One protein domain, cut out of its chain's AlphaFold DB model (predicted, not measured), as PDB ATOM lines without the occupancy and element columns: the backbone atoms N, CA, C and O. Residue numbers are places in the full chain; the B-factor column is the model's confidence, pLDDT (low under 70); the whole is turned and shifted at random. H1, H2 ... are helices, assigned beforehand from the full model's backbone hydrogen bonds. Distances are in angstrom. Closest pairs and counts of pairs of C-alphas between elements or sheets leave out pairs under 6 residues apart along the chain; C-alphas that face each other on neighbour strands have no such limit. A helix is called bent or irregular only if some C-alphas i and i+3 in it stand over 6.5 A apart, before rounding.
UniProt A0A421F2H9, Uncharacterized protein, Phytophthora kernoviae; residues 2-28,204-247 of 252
ATOM      1  N   GLN A   2      39.507 -20.992  28.232       77.06
ATOM      2  CA  GLN A   2      40.472 -21.007  29.347       77.06
ATOM      3  C   GLN A   2      41.467 -19.822  29.367       77.06
ATOM      4  O   GLN A   2      41.471 -19.115  30.366       77.06
ATOM      5  N   PRO A   3      42.189 -19.485  28.271       87.00
ATOM      6  CA  PRO A   3      43.141 -18.367  28.305       87.00
ATOM      7  C   PRO A   3      42.489 -16.990  28.500       87.00
ATOM      8  O   PRO A   3      43.126 -16.076  29.005       87.00
ATOM      9  N   TYR A   4      41.228 -16.825  28.087       91.44
ATOM     10  CA  TYR A   4      40.487 -15.575  28.280       91.44
ATOM     11  C   TYR A   4      40.048 -15.413  29.725       91.44
ATOM     12  O   TYR A   4      40.179 -14.335  30.282       91.44
ATOM     13  N   VAL A   5      39.577 -16.491  30.340       93.31
ATOM     14  CA  VAL A   5      39.128 -16.472  31.733       93.31
ATOM     15  C   VAL A   5      40.313 -16.355  32.694       93.31
ATOM     16  O   VAL A   5      40.204 -15.654  33.692       93.31
ATOM     17  N   ASP A   6      41.457 -16.968  32.365       94.94
ATOM     18  CA  ASP A   6      42.720 -16.747  33.080       94.94
ATOM     19  C   ASP A   6      43.128 -15.267  33.019       94.94
ATOM     20  O   ASP A   6      43.401 -14.664  34.051       94.94
ATOM     21  N   TRP A   7      43.075 -14.654  31.832       96.25
ATOM     22  CA  TRP A   7      43.384 -13.233  31.678       96.25
ATOM     23  C   TRP A   7      42.414 -12.338  32.460       96.25
ATOM     24  O   TRP A   7      42.861 -11.425  33.149       96.25
ATOM     25  N   ILE A   8      41.103 -12.602  32.394       96.94
ATOM     26  CA  ILE A   8      40.091 -11.843  33.147       96.94
ATOM     27  C   ILE A   8      40.367 -11.947  34.645       96.94
ATOM     28  O   ILE A   8      40.346 -10.941  35.349       96.94
ATOM     29  N   TRP A   9      40.673 -13.149  35.133       97.38
ATOM     30  CA  TRP A   9      41.052 -13.344  36.524       97.38
ATOM     31  C   TRP A   9      42.281 -12.510  36.894       97.38
ATOM     32  O   TRP A   9      42.237 -11.748  37.848       97.38
ATOM     33  N   GLU A  10      43.361 -12.604  36.125       96.88
ATOM     34  CA  GLU A  10      44.614 -11.902  36.424       96.88
ATOM     35  C   GLU A  10      44.492 -10.374  36.343       96.88
ATOM     36  O   GLU A  10      45.139  -9.677  37.115       96.88
ATOM     37  N   ASN A  11      43.677  -9.852  35.421       96.81
ATOM     38  CA  ASN A  11      43.693  -8.429  35.073       96.81
ATOM     39  C   ASN A  11      42.463  -7.654  35.555       96.81
ATOM     40  O   ASN A  11      42.556  -6.438  35.675       96.81
ATOM     41  N   ARG A  12      41.330  -8.322  35.813       97.25
ATOM     42  CA  ARG A  12      40.052  -7.654  36.116       97.25
ATOM     43  C   ARG A  12      39.516  -7.938  37.517       97.25
ATOM     44  O   ARG A  12      39.056  -7.007  38.164       97.25
ATOM     45  N   ILE A  13      39.544  -9.201  37.967       97.56
ATOM     46  CA  ILE A  13      38.783  -9.636  39.165       97.56
ATOM     47  C   ILE A  13      39.578 -10.369  40.257       97.56
ATOM     48  O   ILE A  13      39.043 -10.669  41.328       97.56
ATOM     49  N   GLY A  14      40.830 -10.727  39.990       97.31
ATOM     50  CA  GLY A  14      41.671 -11.517  40.884       97.31
ATOM     51  C   GLY A  14      42.484 -10.677  41.875       97.31
ATOM     52  O   GLY A  14      42.389  -9.452  41.911       97.31
ATOM     53  N   PRO A  15      43.329 -11.330  42.694       96.44
ATOM     54  CA  PRO A  15      44.103 -10.662  43.738       96.44
ATOM     55  C   PRO A  15      45.145  -9.666  43.228       96.44
ATOM     56  O   PRO A  15      45.504  -8.749  43.964       96.44
ATOM     57  N   ASP A  16      45.604  -9.854  41.992       95.69
ATOM     58  CA  ASP A  16      46.648  -9.050  41.361       95.69
ATOM     59  C   ASP A  16      46.085  -8.037  40.343       95.69
ATOM     60  O   ASP A  16      46.862  -7.379  39.651       95.69
ATOM     61  N   ALA A  17      44.754  -7.897  40.251       96.25
ATOM     62  CA  ALA A  17      44.110  -6.942  39.353       96.25
ATOM     63  C   ALA A  17      44.504  -5.491  39.694       96.25
ATOM     64  O   ALA A  17      44.658  -5.125  40.864       96.25
ATOM     65  N   ASP A  18      44.660  -4.649  38.667       95.38
ATOM     66  CA  ASP A  18      45.002  -3.236  38.850       95.38
ATOM     67  C   ASP A  18      43.775  -2.447  39.316       95.38
ATOM     68  O   ASP A  18      42.931  -2.054  38.513       95.38
ATOM     69  N   LEU A  19      43.702  -2.204  40.625       95.31
ATOM     70  CA  LEU A  19      42.613  -1.467  41.274       95.31
ATOM     71  C   LEU A  19      42.720   0.061  41.120       95.31
ATOM     72  O   LEU A  19      41.973   0.793  41.768       95.31
ATOM     73  N   THR A  20      43.684   0.568  40.341       95.56
ATOM     74  CA  THR A  20      43.681   1.982  39.932       95.56
ATOM     75  C   THR A  20      42.703   2.255  38.790       95.56
ATOM     76  O   THR A  20      42.326   3.409  38.588       95.56
ATOM     77  N   ASP A  21      42.278   1.202  38.089       93.94
ATOM     78  CA  ASP A  21      41.160   1.202  37.151       93.94
ATOM     79  C   ASP A  21      39.875   0.844  37.912       93.94
ATOM     80  O   ASP A  21      39.813  -0.186  38.585       93.94
ATOM     81  N   ASP A  22      38.861   1.702  37.839       92.38
ATOM     82  CA  ASP A  22      37.606   1.536  38.577       92.38
ATOM     83  C   ASP A  22      36.695   0.453  37.979       92.38
ATOM     84  O   ASP A  22      35.773  -0.003  38.655       92.38
ATOM     85  N   SER A  23      36.997  -0.033  36.768       93.31
ATOM     86  CA  SER A  23      36.341  -1.204  36.173       93.31
ATOM     87  C   SER A  23      36.900  -2.547  36.667       93.31
ATOM     88  O   SER A  23      36.448  -3.602  36.206       93.31
ATOM     89  N   ASN A  24      37.882  -2.534  37.578       95.81
ATOM     90  CA  ASN A  24      38.507  -3.720  38.162       95.81
ATOM     91  C   ASN A  24      38.228  -3.827  39.662       95.81
ATOM     92  O   ASN A  24      38.138  -2.836  40.385       95.81
ATOM     93  N   TRP A  25      38.182  -5.056  40.169       95.94
ATOM     94  CA  TRP A  25      38.098  -5.320  41.602       95.94
ATOM     95  C   TRP A  25      38.784  -6.627  41.970       95.94
ATOM     96  O   TRP A  25      39.290  -7.355  41.130       95.94
ATOM     97  N   ASN A  26      38.830  -6.927  43.263       96.00
ATOM     98  CA  ASN A  26      39.331  -8.201  43.748       96.00
ATOM     99  C   ASN A  26      38.188  -8.956  44.421       96.00
ATOM    100  O   ASN A  26      37.825  -8.666  45.559       96.00
ATOM    101  N   VAL A  27      37.655  -9.967  43.740       96.19
ATOM    102  CA  VAL A  27      36.560 -10.810  44.247       96.19
ATOM    103  C   VAL A  27      36.947 -11.516  45.554       96.19
ATOM    104  O   VAL A  27      36.093 -11.837  46.382       96.19
ATOM    105  N   MET A  28      38.245 -11.689  45.822       94.75
ATOM    106  CA  MET A  28      38.723 -12.338  47.039       94.75
ATOM    107  C   MET A  28      38.630 -11.469  48.304       94.75
ATOM    108  O   MET A  28      38.794 -12.025  49.393       94.75
ATOM    109  N   LEU A 204      31.381 -10.484  38.608       98.00
ATOM    110  CA  LEU A 204      31.813 -10.360  37.211       98.00
ATOM    111  C   LEU A 204      31.870  -8.895  36.763       98.00
ATOM    112  O   LEU A 204      30.943  -8.158  37.082       98.00
ATOM    113  N   PRO A 205      32.896  -8.463  36.008       96.88
ATOM    114  CA  PRO A 205      33.046  -7.073  35.614       96.88
ATOM    115  C   PRO A 205      32.396  -6.765  34.272       96.88
ATOM    116  O   PRO A 205      32.118  -7.671  33.487       96.88
ATOM    117  N   ASP A 206      32.226  -5.476  33.992       97.06
ATOM    118  CA  ASP A 206      31.857  -4.996  32.664       97.06
ATOM    119  C   ASP A 206      32.966  -5.221  31.635       97.06
ATOM    120  O   ASP A 206      34.167  -5.205  31.942       97.06
ATOM    121  N   PHE A 207      32.553  -5.364  30.378       96.19
ATOM    122  CA  PHE A 207      33.438  -5.461  29.218       96.19
ATOM    123  C   PHE A 207      33.055  -4.440  28.147       96.19
ATOM    124  O   PHE A 207      32.708  -4.817  27.035       96.19
ATOM    125  N   TYR A 208      33.046  -3.144  28.462       92.19
ATOM    126  CA  TYR A 208      32.524  -2.125  27.535       92.19
ATOM    127  C   TYR A 208      33.605  -1.496  26.659       92.19
ATOM    128  O   TYR A 208      33.320  -1.013  25.561       92.19
ATOM    129  N   GLU A 209      34.859  -1.531  27.102       92.00
ATOM    130  CA  GLU A 209      35.988  -0.996  26.362       92.00
ATOM    131  C   GLU A 209      36.924  -2.095  25.852       92.00
ATOM    132  O   GLU A 209      37.036  -3.187  26.398       92.00
ATOM    133  N   THR A 210      37.705  -1.791  24.810       90.56
ATOM    134  CA  THR A 210      38.713  -2.739  24.306       90.56
ATOM    135  C   THR A 210      39.765  -3.094  25.365       90.56
ATOM    136  O   THR A 210      40.311  -4.194  25.312       90.56
ATOM    137  N   LYS A 211      40.048  -2.192  26.321       92.12
ATOM    138  CA  LYS A 211      40.975  -2.453  27.439       92.12
ATOM    139  C   LYS A 211      40.440  -3.503  28.417       92.12
ATOM    140  O   LYS A 211      41.231  -4.184  29.058       92.12
ATOM    141  N   ASP A 212      39.119  -3.645  28.492       94.06
ATOM    142  CA  ASP A 212      38.441  -4.532  29.432       94.06
ATOM    143  C   ASP A 212      38.516  -6.000  28.981       94.06
ATOM    144  O   ASP A 212      38.281  -6.913  29.775       94.06
ATOM    145  N   MET A 213      38.863  -6.241  27.713       94.00
ATOM    146  CA  MET A 213      38.823  -7.548  27.067       94.00
ATOM    147  C   MET A 213      40.227  -8.102  26.778       94.00
ATOM    148  O   MET A 213      41.126  -7.363  26.377       94.00
ATOM    149  N   PRO A 214      40.412  -9.436  26.811       91.19
ATOM    150  CA  PRO A 214      41.687 -10.073  26.462       91.19
ATOM    151  C   PRO A 214      42.060  -9.960  24.970       91.19
ATOM    152  O   PRO A 214      43.171 -10.321  24.576       91.19
ATOM    153  N   GLY A 215      41.140  -9.520  24.105       89.50
ATOM    154  CA  GLY A 215      41.389  -9.287  22.682       89.50
ATOM    155  C   GLY A 215      40.109  -9.180  21.850       89.50
ATOM    156  O   GLY A 215      39.015  -9.419  22.339       89.50
ATOM    157  N   THR A 216      40.239  -8.889  20.552       85.31
ATOM    158  CA  THR A 216      39.095  -8.604  19.654       85.31
ATOM    159  C   THR A 216      38.202  -9.805  19.331       85.31
ATOM    160  O   THR A 216      37.164  -9.639  18.704       85.31
ATOM    161  N   ASN A 217      38.622 -11.016  19.698       87.38
ATOM    162  CA  ASN A 217      37.829 -12.239  19.544       87.38
ATOM    163  C   ASN A 217      37.229 -12.672  20.892       87.38
ATOM    164  O   ASN A 217      37.072 -13.873  21.140       87.38
ATOM    165  N   PHE A 218      36.980 -11.708  21.787       90.06
ATOM    166  CA  PHE A 218      36.333 -11.964  23.063       90.06
ATOM    167  C   PHE A 218      34.944 -12.580  22.822       90.06
ATOM    168  O   PHE A 218      34.226 -12.135  21.925       90.06
ATOM    169  N   PRO A 219      34.588 -13.671  23.518       92.12
ATOM    170  CA  PRO A 219      33.301 -14.319  23.315       92.12
ATOM    171  C   PRO A 219      32.151 -13.424  23.756       92.12
ATOM    172  O   PRO A 219      32.230 -12.817  24.818       92.12
ATOM    173  N   VAL A 220      31.070 -13.445  22.975       94.50
ATOM    174  CA  VAL A 220      29.795 -12.803  23.320       94.50
ATOM    175  C   VAL A 220      29.377 -13.216  24.728       94.50
ATOM    176  O   VAL A 220      29.386 -14.412  25.041       94.50
ATOM    177  N   CYS A 221      29.022 -12.233  25.548       96.69
ATOM    178  CA  CYS A 221      28.625 -12.404  26.937       96.69
ATOM    179  C   CYS A 221      27.593 -11.335  27.328       96.69
ATOM    180  O   CYS A 221      27.488 -10.306  26.660       96.69
ATOM    181  N   ILE A 222      26.789 -11.580  28.365       97.75
ATOM    182  CA  ILE A 222      25.823 -10.579  28.840       97.75
ATOM    183  C   ILE A 222      26.529  -9.409  29.529       97.75
ATOM    184  O   ILE A 222      26.012  -8.297  29.498       97.75
ATOM    185  N   MET A 223      27.732  -9.638  30.067       97.75
ATOM    186  CA  MET A 223      28.573  -8.612  30.702       97.75
ATOM    187  C   MET A 223      29.207  -7.609  29.710       97.75
ATOM    188  O   MET A 223      29.847  -6.644  30.116       97.75
ATOM    189  N   GLU A 224      29.041  -7.810  28.400       95.69
ATOM    190  CA  GLU A 224      29.374  -6.838  27.354       95.69
ATOM    191  C   GLU A 224      28.069  -6.202  26.851       95.69
ATOM    192  O   GLU A 224      27.249  -6.860  26.199       95.69
ATOM    193  N   ALA A 225      27.855  -4.916  27.149       87.94
ATOM    194  CA  ALA A 225      26.599  -4.235  26.854       87.94
ATOM    195  C   ALA A 225      26.237  -4.334  25.365       87.94
ATOM    196  O   ALA A 225      26.985  -3.922  24.479       87.94
ATOM    197  N   GLY A 226      25.049  -4.878  25.093       87.88
ATOM    198  CA  GLY A 226      24.518  -5.045  23.739       87.88
ATOM    199  C   GLY A 226      25.097  -6.225  22.949       87.88
ATOM    200  O   GLY A 226      24.649  -6.458  21.827       87.88
ATOM    201  N   SER A 227      26.040  -6.990  23.509       94.00
ATOM    202  CA  SER A 227      26.603  -8.191  22.870       94.00
ATOM    203  C   SER A 227      25.635  -9.375  22.927       94.00
ATOM    204  O   SER A 227      25.512 -10.139  21.965       94.00
ATOM    205  N   SER A 228      24.884  -9.499  24.028       96.44
ATOM    206  CA  SER A 228      23.881 -10.547  24.231       96.44
ATOM    207  C   SER A 228      22.663 -10.048  25.012       96.44
ATOM    208  O   SER A 228      22.787  -9.223  25.911       96.44
ATOM    209  N   MET A 229      21.492 -10.614  24.705       96.00
ATOM    210  CA  MET A 229      20.253 -10.416  25.476       96.00
ATOM    211  C   MET A 229      20.068 -11.463  26.584       96.00
ATOM    212  O   MET A 229      19.164 -11.350  27.403       96.00
ATOM    213  N   THR A 230      20.896 -12.509  26.587       97.69
ATOM    214  CA  THR A 230      20.797 -13.649  27.505       97.69
ATOM    215  C   THR A 230      22.173 -14.056  28.010       97.69
ATOM    216  O   THR A 230      23.169 -13.871  27.310       97.69
ATOM    217  N   ILE A 231      22.231 -14.705  29.166       98.44
ATOM    218  CA  ILE A 231      23.445 -15.321  29.705       98.44
ATOM    219  C   ILE A 231      23.958 -16.384  28.723       98.44
ATOM    220  O   ILE A 231      23.201 -17.195  28.183       98.44
ATOM    221  N   THR A 232      25.263 -16.378  28.485       98.06
ATOM    222  CA  THR A 232      25.937 -17.165  27.447       98.06
ATOM    223  C   THR A 232      26.975 -18.124  28.044       98.06
ATOM    224  O   THR A 232      27.297 -18.048  29.234       98.06
ATOM    225  N   PRO A 233      27.602 -18.994  27.225       97.25
ATOM    226  CA  PRO A 233      28.764 -19.751  27.678       97.25
ATOM    227  C   PRO A 233      29.929 -18.878  28.165       97.25
ATOM    228  O   PRO A 233      30.686 -19.336  29.016       97.25
ATOM    229  N   GLY A 234      30.110 -17.664  27.627       96.19
ATOM    230  CA  GLY A 234      31.157 -16.742  28.080       96.19
ATOM    231  C   GLY A 234      30.985 -16.393  29.553       96.19
ATOM    232  O   GLY A 234      31.897 -16.607  30.350       96.19
ATOM    233  N   ASP A 235      29.771 -15.987  29.909       98.12
ATOM    234  CA  ASP A 235      29.359 -15.667  31.276       98.12
ATOM    235  C   ASP A 235      29.530 -16.862  32.216       98.12
ATOM    236  O   ASP A 235      30.163 -16.757  33.264       98.12
ATOM    237  N   GLY A 236      29.049 -18.036  31.794       98.19
ATOM    238  CA  GLY A 236      29.153 -19.260  32.583       98.19
ATOM    239  C   GLY A 236      30.592 -19.662  32.901       98.19
ATOM    240  O   GLY A 236      30.885 -20.108  34.010       98.19
ATOM    241  N   TRP A 237      31.521 -19.490  31.958       97.81
ATOM    242  CA  TRP A 237      32.935 -19.770  32.211       97.81
ATOM    243  C   TRP A 237      33.585 -18.757  33.160       97.81
ATOM    244  O   TRP A 237      34.432 -19.157  33.959       97.81
ATOM    245  N   MET A 238      33.182 -17.485  33.116       97.94
ATOM    246  CA  MET A 238      33.637 -16.483  34.085       97.94
ATOM    247  C   MET A 238      33.079 -16.769  35.487       97.94
ATOM    248  O   MET A 238      33.839 -16.785  36.454       97.94
ATOM    249  N   LEU A 239      31.793 -17.117  35.597       98.62
ATOM    250  CA  LEU A 239      31.164 -17.513  36.862       98.62
ATOM    251  C   LEU A 239      31.853 -18.738  37.488       98.62
ATOM    252  O   LEU A 239      32.146 -18.767  38.684       98.62
ATOM    253  N   ARG A 240      32.179 -19.748  36.674       98.44
ATOM    254  CA  ARG A 240      32.931 -20.933  37.120       98.44
ATOM    255  C   ARG A 240      34.300 -20.582  37.682       98.44
ATOM    256  O   ARG A 240      34.717 -21.191  38.664       98.44
ATOM    257  N   ARG A 241      34.987 -19.604  37.088       97.81
ATOM    258  CA  ARG A 241      36.278 -19.137  37.596       97.81
ATOM    259  C   ARG A 241      36.149 -18.489  38.961       97.81
ATOM    260  O   ARG A 241      36.965 -18.771  39.833       97.81
ATOM    261  N   VAL A 242      35.111 -17.685  39.175       98.06
ATOM    262  CA  VAL A 242      34.815 -17.165  40.513       98.06
ATOM    263  C   VAL A 242      34.642 -18.326  41.499       98.06
ATOM    264  O   VAL A 242      35.353 -18.378  42.503       98.06
ATOM    265  N   LEU A 243      33.806 -19.322  41.176       98.06
ATOM    266  CA  LEU A 243      33.602 -20.492  42.039       98.06
ATOM    267  C   LEU A 243      34.910 -21.244  42.341       98.06
ATOM    268  O   LEU A 243      35.138 -21.627  43.483       98.06
ATOM    269  N   GLU A 244      35.782 -21.468  41.357       97.38
ATOM    270  CA  GLU A 244      37.066 -22.160  41.555       97.38
ATOM    271  C   GLU A 244      37.920 -21.530  42.659       97.38
ATOM    272  O   GLU A 244      38.515 -22.252  43.463       97.38
ATOM    273  N   HIS A 245      37.951 -20.200  42.722       96.81
ATOM    274  CA  HIS A 245      38.735 -19.472  43.714       96.81
ATOM    275  C   HIS A 245      37.989 -19.272  45.036       96.81
ATOM    276  O   HIS A 245      38.605 -19.338  46.105       96.81
ATOM    277  N   LEU A 246      36.665 -19.098  44.991       96.62
ATOM    278  CA  LEU A 246      35.841 -18.951  46.189       96.62
ATOM    279  C   LEU A 246      35.617 -20.272  46.931       96.62
ATOM    280  O   LEU A 246      35.501 -20.251  48.152       96.62
ATOM    281  N   LYS A 247      35.646 -21.422  46.244       95.81
ATOM    282  CA  LYS A 247      35.303 -22.740  46.807       95.81
ATOM    283  C   LYS A 247      36.025 -23.077  48.109       95.81
ATOM    284  O   LYS A 247      35.437 -23.695  48.983       95.81
TER     285      LYS A 247
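Overview. This is residues 2 to 28 and 204 to 247 of the 252 residues of an uncharacterized protein of Phytophthora kernoviae (UniProt A0A421F2H9). There is little regular structure here: two helices, H1 and H2, cross near their middles, and long looping stretches make up most of the rest. H2 runs along one side of the domain, and residues 14 to 28 and 204 to 232, with no named element, lie mostly beyond it on the side where H1 is. The printed part has 71 residues, 27 of them in H1 and then H2, with no named strand: all helix by class. The whole is compact and rounded, with a radius of gyration of the C-alphas of 11.4 A and spans of 29 by 27 by 18 A.

Arrangement. H1, residues 2 to 13, touches H2, residues 233 to 247, with residues 5 to 9 alone meeting 237 to 241 alone. The closest C-alphas, of Val 5 and Met 238, are 6.0 A apart. The helices run the same way at a steep tilt of 63 degrees. Every O i to N i+4 pair is within hydrogen-bond range in H2, and 7 of 8 in H1.

Along the chain. H1 begins at C-alpha 2 (40.472, -21.007, 29.347) and is 15.1 A long; it is only just irregular, C-alphas 10 and 13 being 6.8 A apart. H2, 20.4 A long, ends at C-alpha 247 (35.303, -22.740, 46.807).

Size, cuts and confidence. The C-alphas farthest apart, of Gly 226 and Lys 247, are separated by 31.0 A. Residues 29 to 203 are not printed; C-alphas 28 and 204 are 12.2 A apart across this cut, which the link from H1 to H2 spans. No printed residue has a pLDDT under 70.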